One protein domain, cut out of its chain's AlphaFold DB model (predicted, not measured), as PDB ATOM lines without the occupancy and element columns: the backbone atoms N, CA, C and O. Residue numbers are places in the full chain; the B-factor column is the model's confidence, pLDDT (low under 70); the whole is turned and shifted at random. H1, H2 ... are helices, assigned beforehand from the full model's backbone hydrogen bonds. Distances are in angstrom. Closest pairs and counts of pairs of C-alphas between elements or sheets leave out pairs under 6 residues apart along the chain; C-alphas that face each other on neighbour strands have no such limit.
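What this domain is: This is residues 59 to 111 of the 957 residues of an uncharacterized protein of Edhazardia aedis (strain USNM 41457) (UniProt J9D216). There is little regular structure here: a loop-wound head, residues 59 to 89, with the very short helix H1 at its far end, and a stretched tail that leads to one straight helix, H2, which sticks out with residues 96 to 101 and 103 to 111. The printed part has 53 residues with two named helices, H1 then H2, and no named strand; the class is all helix, though just 20 residues are in named elements. The whole is extended, with a radius of gyration of the C-alphas of 16.7 A and spans of 52 by 19 by 14 A.

How they stand to each other: H1, residues 64 to 67, and H2, residues 96 to 111, are apart. H1 is too short for an O i to N i+4 pair; its one O i to N i+3 pair is within hydrogen-bond range. In H2 every O i to N i+4 pair is within range.

Where its parts are: H1 begins at C-alpha 64, (-43.107, -45.136, 21.636). H2 measures 22.4 A, from C-alpha 96 at (-12.524, -27.307, 24.908) to C-alpha 111 at (-7.606, -19.945, 45.537).

The domain as a whole: The C-alphas of Lys 68 and Gln 111, the two farthest apart, are 52.3 A apart. The link from H1 to H2, 28 residues, is long. The printed part has no cut, and no printed residue is under 70 in pLDDT.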
ATOM      1  N   HIS A  59     -33.457 -38.775  18.401       91.81
ATOM      2  CA  HIS A  59     -33.728 -37.628  19.277       91.81
ATOM      3  C   HIS A  59     -34.844 -36.676  18.781       91.81
ATOM      4  O   HIS A  59     -35.268 -35.813  19.544       91.81
ATOM      5  N   GLU A  60     -35.322 -36.809  17.537       93.94
ATOM      6  CA  GLU A  60     -36.542 -36.155  17.027       93.94
ATOM      7  C   GLU A  60     -37.743 -37.129  16.996       93.94
ATOM      8  O   GLU A  60     -38.878 -36.699  17.193       93.94
ATOM      9  N   GLU A  61     -37.514 -38.438  16.799       94.19
ATOM     10  CA  GLU A  61     -38.554 -39.484  16.840       94.19
ATOM     11  C   GLU A  61     -39.130 -39.644  18.270       94.19
ATOM     12  O   GLU A  61     -38.398 -39.944  19.214       94.19
ATOM     13  N   MET A  62     -40.451 -39.487  18.440       96.12
ATOM     14  CA  MET A  62     -41.117 -39.583  19.752       96.12
ATOM     15  C   MET A  62     -41.023 -40.980  20.392       96.12
ATOM     16  O   MET A  62     -41.108 -42.015  19.726       96.12
ATOM     17  N   CYS A  63     -40.904 -41.013  21.719       96.50
ATOM     18  CA  CYS A  63     -40.750 -42.220  22.522       96.50
ATOM     19  C   CYS A  63     -42.027 -43.076  22.524       96.50
ATOM     20  O   CYS A  63     -42.984 -42.818  23.255       96.50
ATOM     21  N   TYR A  64     -42.012 -44.161  21.744       95.19
ATOM     22  CA  TYR A  64     -43.107 -45.136  21.636       95.19
ATOM     23  C   TYR A  64     -43.602 -45.668  22.994       95.19
ATOM     24  O   TYR A  64     -44.798 -45.884  23.182       95.19
ATOM     25  N   TRP A  65     -42.694 -45.848  23.959       94.88
ATOM     26  CA  TRP A  65     -43.024 -46.316  25.310       94.88
ATOM     27  C   TRP A  65     -43.714 -45.267  26.187       94.88
ATOM     28  O   TRP A  65     -44.320 -45.632  27.187       94.88
ATOM     29  N   GLU A  66     -43.658 -43.988  25.813       94.56
ATOM     30  CA  GLU A  66     -44.404 -42.913  26.474       94.56
ATOM     31  C   GLU A  66     -45.789 -42.705  25.837       94.56
ATOM     32  O   GLU A  66     -46.755 -42.416  26.533       94.56
ATOM     33  N   ALA A  67     -45.939 -42.990  24.539       90.88
ATOM     34  CA  ALA A  67     -47.256 -43.111  23.900       90.88
ATOM     35  C   ALA A  67     -48.052 -44.355  24.366       90.88
ATOM     36  O   ALA A  67     -49.259 -44.435  24.147       90.88
ATOM     37  N   LYS A  68     -47.384 -45.334  24.995       92.31
ATOM     38  CA  LYS A  68     -47.983 -46.573  25.529       92.31
ATOM     39  C   LYS A  68     -47.812 -46.762  27.044       92.31
ATOM     40  O   LYS A  68     -48.016 -47.868  27.540       92.31
ATOM     41  N   GLY A  69     -47.441 -45.718  27.785       92.44
ATOM     42  CA  GLY A  69     -47.225 -45.798  29.231       92.44
ATOM     43  C   GLY A  69     -46.173 -44.806  29.716       92.44
ATOM     44  O   GLY A  69     -46.143 -43.658  29.287       92.44
ATOM     45  N   LYS A  70     -45.295 -45.246  30.623       92.81
ATOM     46  CA  LYS A  70     -44.135 -44.471  31.080       92.81
ATOM     47  C   LYS A  70     -42.864 -45.165  30.606       92.81
ATOM     48  O   LYS A  70     -42.634 -46.322  30.953       92.81
ATOM     49  N   CYS A  71     -42.017 -44.461  29.858       96.56
ATOM     50  CA  CYS A  71     -40.691 -44.976  29.534       96.56
ATOM     51  C   CYS A  71     -39.853 -45.122  30.818       96.56
ATOM     52  O   CYS A  71     -39.759 -44.188  31.614       96.56
ATOM     53  N   THR A  72     -39.254 -46.297  31.008       94.81
ATOM     54  CA  THR A  72     -38.410 -46.642  32.166       94.81
ATOM     55  C   THR A  72     -36.914 -46.667  31.840       94.81
ATOM     56  O   THR A  72     -36.100 -46.866  32.736       94.81
ATOM     57  N   LYS A  73     -36.524 -46.468  30.571       93.81
ATOM     58  CA  LYS A  73     -35.115 -46.418  30.158       93.81
ATOM     59  C   LYS A  73     -34.568 -45.008  30.379       93.81
ATOM     60  O   LYS A  73     -34.872 -44.119  29.590       93.81
ATOM     61  N   GLU A  74     -33.725 -44.841  31.394       90.62
ATOM     62  CA  GLU A  74     -33.035 -43.580  31.727       90.62
ATOM     63  C   GLU A  74     -32.402 -42.942  30.477       90.62
ATOM     64  O   GLU A  74     -32.748 -41.835  30.076       90.62
ATOM     65  N   PHE A  75     -31.577 -43.714  29.765       91.06
ATOM     66  CA  PHE A  75     -30.934 -43.297  28.517       91.06
ATOM     67  C   PHE A  75     -31.763 -43.688  27.275       91.06
ATOM     68  O   PHE A  75     -31.307 -44.439  26.403       91.06
ATOM     69  N   CYS A  76     -33.026 -43.251  27.188       94.25
ATOM     70  CA  CYS A  76     -33.876 -43.502  26.013       94.25
ATOM     71  C   CYS A  76     -33.542 -42.569  24.841       94.25
ATOM     72  O   CYS A  76     -33.827 -41.379  24.883       94.25
ATOM     73  N   GLU A  77     -32.979 -43.112  23.760       92.88
ATOM     74  CA  GLU A  77     -32.553 -42.344  22.576       92.88
ATOM     75  C   GLU A  77     -33.707 -41.641  21.826       92.88
ATOM     76  O   GLU A  77     -33.434 -40.793  20.981       92.88
ATOM     77  N   PHE A  78     -34.967 -41.973  22.138       95.38
ATOM     78  CA  PHE A  78     -36.185 -41.404  21.545       95.38
ATOM     79  C   PHE A  78     -36.717 -40.215  22.343       95.38
ATOM     80  O   PHE A  78     -36.671 -40.251  23.573       95.38
ATOM     81  N   LYS A  79     -37.212 -39.172  21.670       96.25
ATOM     82  CA  LYS A  79     -37.687 -37.917  22.281       96.25
ATOM     83  C   LYS A  79     -38.841 -38.140  23.260       96.25
ATOM     84  O   LYS A  79     -39.835 -38.763  22.894       96.25
ATOM     85  N   HIS A  80     -38.747 -37.598  24.469       97.25
ATOM     86  CA  HIS A  80     -39.852 -37.627  25.431       97.25
ATOM     87  C   HIS A  80     -40.772 -36.396  25.313       97.25
ATOM     88  O   HIS A  80     -40.364 -35.326  24.863       97.25
ATOM     89  N   ASN A  81     -42.025 -36.554  25.747       96.00
ATOM     90  CA  ASN A  81     -42.963 -35.461  26.031       96.00
ATOM     91  C   ASN A  81     -42.488 -34.610  27.221       96.00
ATOM     92  O   ASN A  81     -42.753 -33.415  27.287       96.00
ATOM     93  N   ASP A  82     -41.808 -35.253  28.165       95.31
ATOM     94  CA  ASP A  82     -41.234 -34.651  29.361       95.31
ATOM     95  C   ASP A  82     -39.740 -34.360  29.129       95.31
ATOM     96  O   ASP A  82     -38.931 -35.297  29.133       95.31
ATOM     97  N   PRO A  83     -39.345 -33.089  28.928       94.44
ATOM     98  CA  PRO A  83     -37.965 -32.736  28.610       94.44
ATOM     99  C   PRO A  83     -36.994 -33.007  29.767       94.44
ATOM    100  O   PRO A  83     -35.799 -33.152  29.518       94.44
ATOM    101  N   ALA A  84     -37.465 -33.165  31.015       94.44
ATOM    102  CA  ALA A  84     -36.591 -33.501  32.141       94.44
ATOM    103  C   ALA A  84     -35.912 -34.873  31.954       94.44
ATOM    104  O   ALA A  84     -34.774 -35.071  32.378       94.44
ATOM    105  N   LYS A  85     -36.569 -35.802  31.244       94.50
ATOM    106  CA  LYS A  85     -36.012 -37.114  30.863       94.50
ATOM    107  C   LYS A  85     -34.975 -37.032  29.736       94.50
ATOM    108  O   LYS A  85     -34.251 -37.999  29.509       94.50
ATOM    109  N   ASP A  86     -34.907 -35.901  29.036       95.75
ATOM    110  CA  ASP A  86     -34.066 -35.686  27.854       95.75
ATOM    111  C   ASP A  86     -32.858 -34.772  28.118       95.75
ATOM    112  O   ASP A  86     -31.990 -34.652  27.255       95.75
ATOM    113  N   LEU A  87     -32.711 -34.231  29.335       93.75
ATOM    114  CA  LEU A  87     -31.566 -33.406  29.760       93.75
ATOM    115  C   LEU A  87     -30.194 -34.072  29.524       93.75
ATOM    116  O   LEU A  87     -29.199 -33.394  29.263       93.75
ATOM    117  N   TRP A  88     -30.118 -35.407  29.561       92.31
ATOM    118  CA  TRP A  88     -28.880 -36.132  29.247       92.31
ATOM    119  C   TRP A  88     -28.520 -36.082  27.749       92.31
ATOM    120  O   TRP A  88     -27.345 -36.182  27.408       92.31
ATOM    121  N   LYS A  89     -29.490 -35.882  26.844       91.44
ATOM    122  CA  LYS A  89     -29.252 -35.642  25.406       91.44
ATOM    123  C   LYS A  89     -28.770 -34.216  25.162       91.44
ATOM    124  O   LYS A  89     -27.936 -33.985  24.294       91.44
ATOM    125  N   GLU A  90     -29.266 -33.274  25.965       88.62
ATOM    126  CA  GLU A  90     -28.792 -31.887  25.994       88.62
ATOM    127  C   GLU A  90     -27.428 -31.719  26.679       88.62
ATOM    128  O   GLU A  90     -26.889 -30.611  26.712       88.62
ATOM    129  N   SER A  91     -26.812 -32.811  27.150       80.12
ATOM    130  CA  SER A  91     -25.398 -32.847  27.532       80.12
ATOM    131  C   SER A  91     -24.511 -32.730  26.291       80.12
ATOM    132  O   SER A  91     -23.867 -33.684  25.850       80.12
ATOM    133  N   ARG A  92     -24.482 -31.517  25.727       75.19
ATOM    134  CA  ARG A  92     -23.525 -31.083  24.711       75.19
ATOM    135  C   ARG A  92     -22.133 -31.484  25.189       75.19
ATOM    136  O   ARG A  92     -21.785 -31.246  26.348       75.19
ATOM    137  N   VAL A  93     -21.334 -32.067  24.299       78.62
ATOM    138  CA  VAL A  93     -19.900 -32.221  24.555       78.62
ATOM    139  C   VAL A  93     -19.351 -30.809  24.715       78.62
ATOM    140  O   VAL A  93     -19.272 -30.074  23.732       78.62
ATOM    141  N   LYS A  94     -19.069 -30.420  25.965       85.00
ATOM    142  CA  LYS A  94     -18.572 -29.086  26.311       85.00
ATOM    143  C   LYS A  94     -17.381 -28.773  25.417       85.00
ATOM    144  O   LYS A  94     -16.484 -29.612  25.291       85.00
ATOM    145  N   THR A  95     -17.380 -27.599  24.791       88.81
ATOM    146  CA  THR A  95     -16.232 -27.173  23.983       88.81
ATOM    147  C   THR A  95     -14.958 -27.185  24.828       88.81
ATOM    148  O   THR A  95     -15.005 -27.085  26.059       88.81
ATOM    149  N   LEU A  96     -13.796 -27.323  24.183       92.12
ATOM    150  CA  LEU A  96     -12.524 -27.307  24.908       92.12
ATOM    151  C   LEU A  96     -12.380 -26.008  25.722       92.12
ATOM    152  O   LEU A  96     -11.920 -26.046  26.860       92.12
ATOM    153  N   ASP A  97     -12.891 -24.901  25.182       94.38
ATOM    154  CA  ASP A  97     -12.933 -23.588  25.822       94.38
ATOM    155  C   ASP A  97     -13.888 -23.548  27.027       94.38
ATOM    156  O   ASP A  97     -13.501 -23.066  28.088       94.38
ATOM    157  N   GLU A  98     -15.093 -24.131  26.946       94.00
ATOM    158  CA  GLU A  98     -15.970 -24.311  28.120       94.00
ATOM    159  C   GLU A  98     -15.298 -25.137  29.224       94.00
ATOM    160  O   GLU A  98     -15.464 -24.836  30.408       94.00
ATOM    161  N   ILE A  99     -14.538 -26.176  28.860       94.69
ATOM    162  CA  ILE A  99     -13.796 -27.013  29.813       94.69
ATOM    163  C   ILE A  99     -12.648 -26.213  30.446       94.69
ATOM    164  O   ILE A  99     -12.443 -26.311  31.656       94.69
ATOM    165  N   ILE A 100     -11.929 -25.398  29.669       96.12
ATOM    166  CA  ILE A 100     -10.871 -24.501  30.163       96.12
ATOM    167  C   ILE A 100     -11.460 -23.438  31.100       96.12
ATOM    168  O   ILE A 100     -10.967 -23.272  32.215       96.12
ATOM    169  N   VAL A 101     -12.553 -22.777  30.713       96.31
ATOM    170  CA  VAL A 101     -13.246 -21.769  31.536       96.31
ATOM    171  C   VAL A 101     -13.802 -22.384  32.823       96.31
ATOM    172  O   VAL A 101     -13.704 -21.768  33.881       96.31
ATOM    173  N   GLN A 102     -14.344 -23.606  32.781       94.44
ATOM    174  CA  GLN A 102     -14.807 -24.300  33.990       94.44
ATOM    175  C   GLN A 102     -13.646 -24.725  34.894       94.44
ATOM    176  O   GLN A 102     -13.736 -24.524  36.103       94.44
ATOM    177  N   LYS A 103     -12.535 -25.231  34.340       96.06
ATOM    178  CA  LYS A 103     -11.314 -25.507  35.119       96.06
ATOM    179  C   LYS A 103     -10.765 -24.242  35.776       96.06
ATOM    180  O   LYS A 103     -10.419 -24.292  36.951       96.06
ATOM    181  N   LYS A 104     -10.748 -23.111  35.059       96.81
ATOM    182  CA  LYS A 104     -10.323 -21.828  35.628       96.81
ATOM    183  C   LYS A 104     -11.250 -21.385  36.766       96.81
ATOM    184  O   LYS A 104     -10.765 -21.136  37.856       96.81
ATOM    185  N   LYS A 105     -12.574 -21.405  36.574       96.12
ATOM    186  CA  LYS A 105     -13.539 -21.064  37.641       96.12
ATOM    187  C   LYS A 105     -13.436 -21.956  38.885       96.12
ATOM    188  O   LYS A 105     -13.754 -21.496  39.974       96.12
ATOM    189  N   ILE A 106     -13.017 -23.216  38.743       95.50
ATOM    190  CA  ILE A 106     -12.727 -24.093  39.888       95.50
ATOM    191  C   ILE A 106     -11.446 -23.625  40.594       95.50
ATOM    192  O   ILE A 106     -11.481 -23.380  41.793       95.50
ATOM    193  N   HIS A 107     -10.360 -23.398  39.848       95.69
ATOM    194  CA  HIS A 107      -9.095 -22.894  40.393       95.69
ATOM    195  C   HIS A 107      -9.248 -21.539  41.112       95.69
ATOM    196  O   HIS A 107      -8.762 -21.374  42.226       95.69
ATOM    197  N   ASP A 108      -9.963 -20.586  40.509       95.00
ATOM    198  CA  ASP A 108     -10.217 -19.257  41.083       95.00
ATOM    199  C   ASP A 108     -11.051 -19.356  42.393       95.00
ATOM    200  O   ASP A 108     -10.817 -18.622  43.359       95.00
ATOM    201  N   ASN A 109     -11.988 -20.314  42.473       94.62
ATOM    202  CA  ASN A 109     -12.761 -20.610  43.690       94.62
ATOM    203  C   ASN A 109     -11.916 -21.283  44.788       94.62
ATOM    204  O   ASN A 109     -12.111 -21.006  45.970       94.62
ATOM    205  N   ASP A 110     -10.996 -22.177  44.425       93.94
ATOM    206  CA  ASP A 110     -10.134 -22.858  45.398       93.94
ATOM    207  C   ASP A 110      -9.031 -21.920  45.925       93.94
ATOM    208  O   ASP A 110      -8.704 -21.958  47.112       93.94
ATOM    209  N   GLN A 111      -8.524 -20.998  45.097       92.69
ATOM    210  CA  GLN A 111      -7.606 -19.945  45.537       92.69
ATOM    211  C   GLN A 111      -8.282 -18.964  46.513       92.69
ATOM    212  O   GLN A 111      -7.767 -18.741  47.610       92.69
TER     213      GLN A 111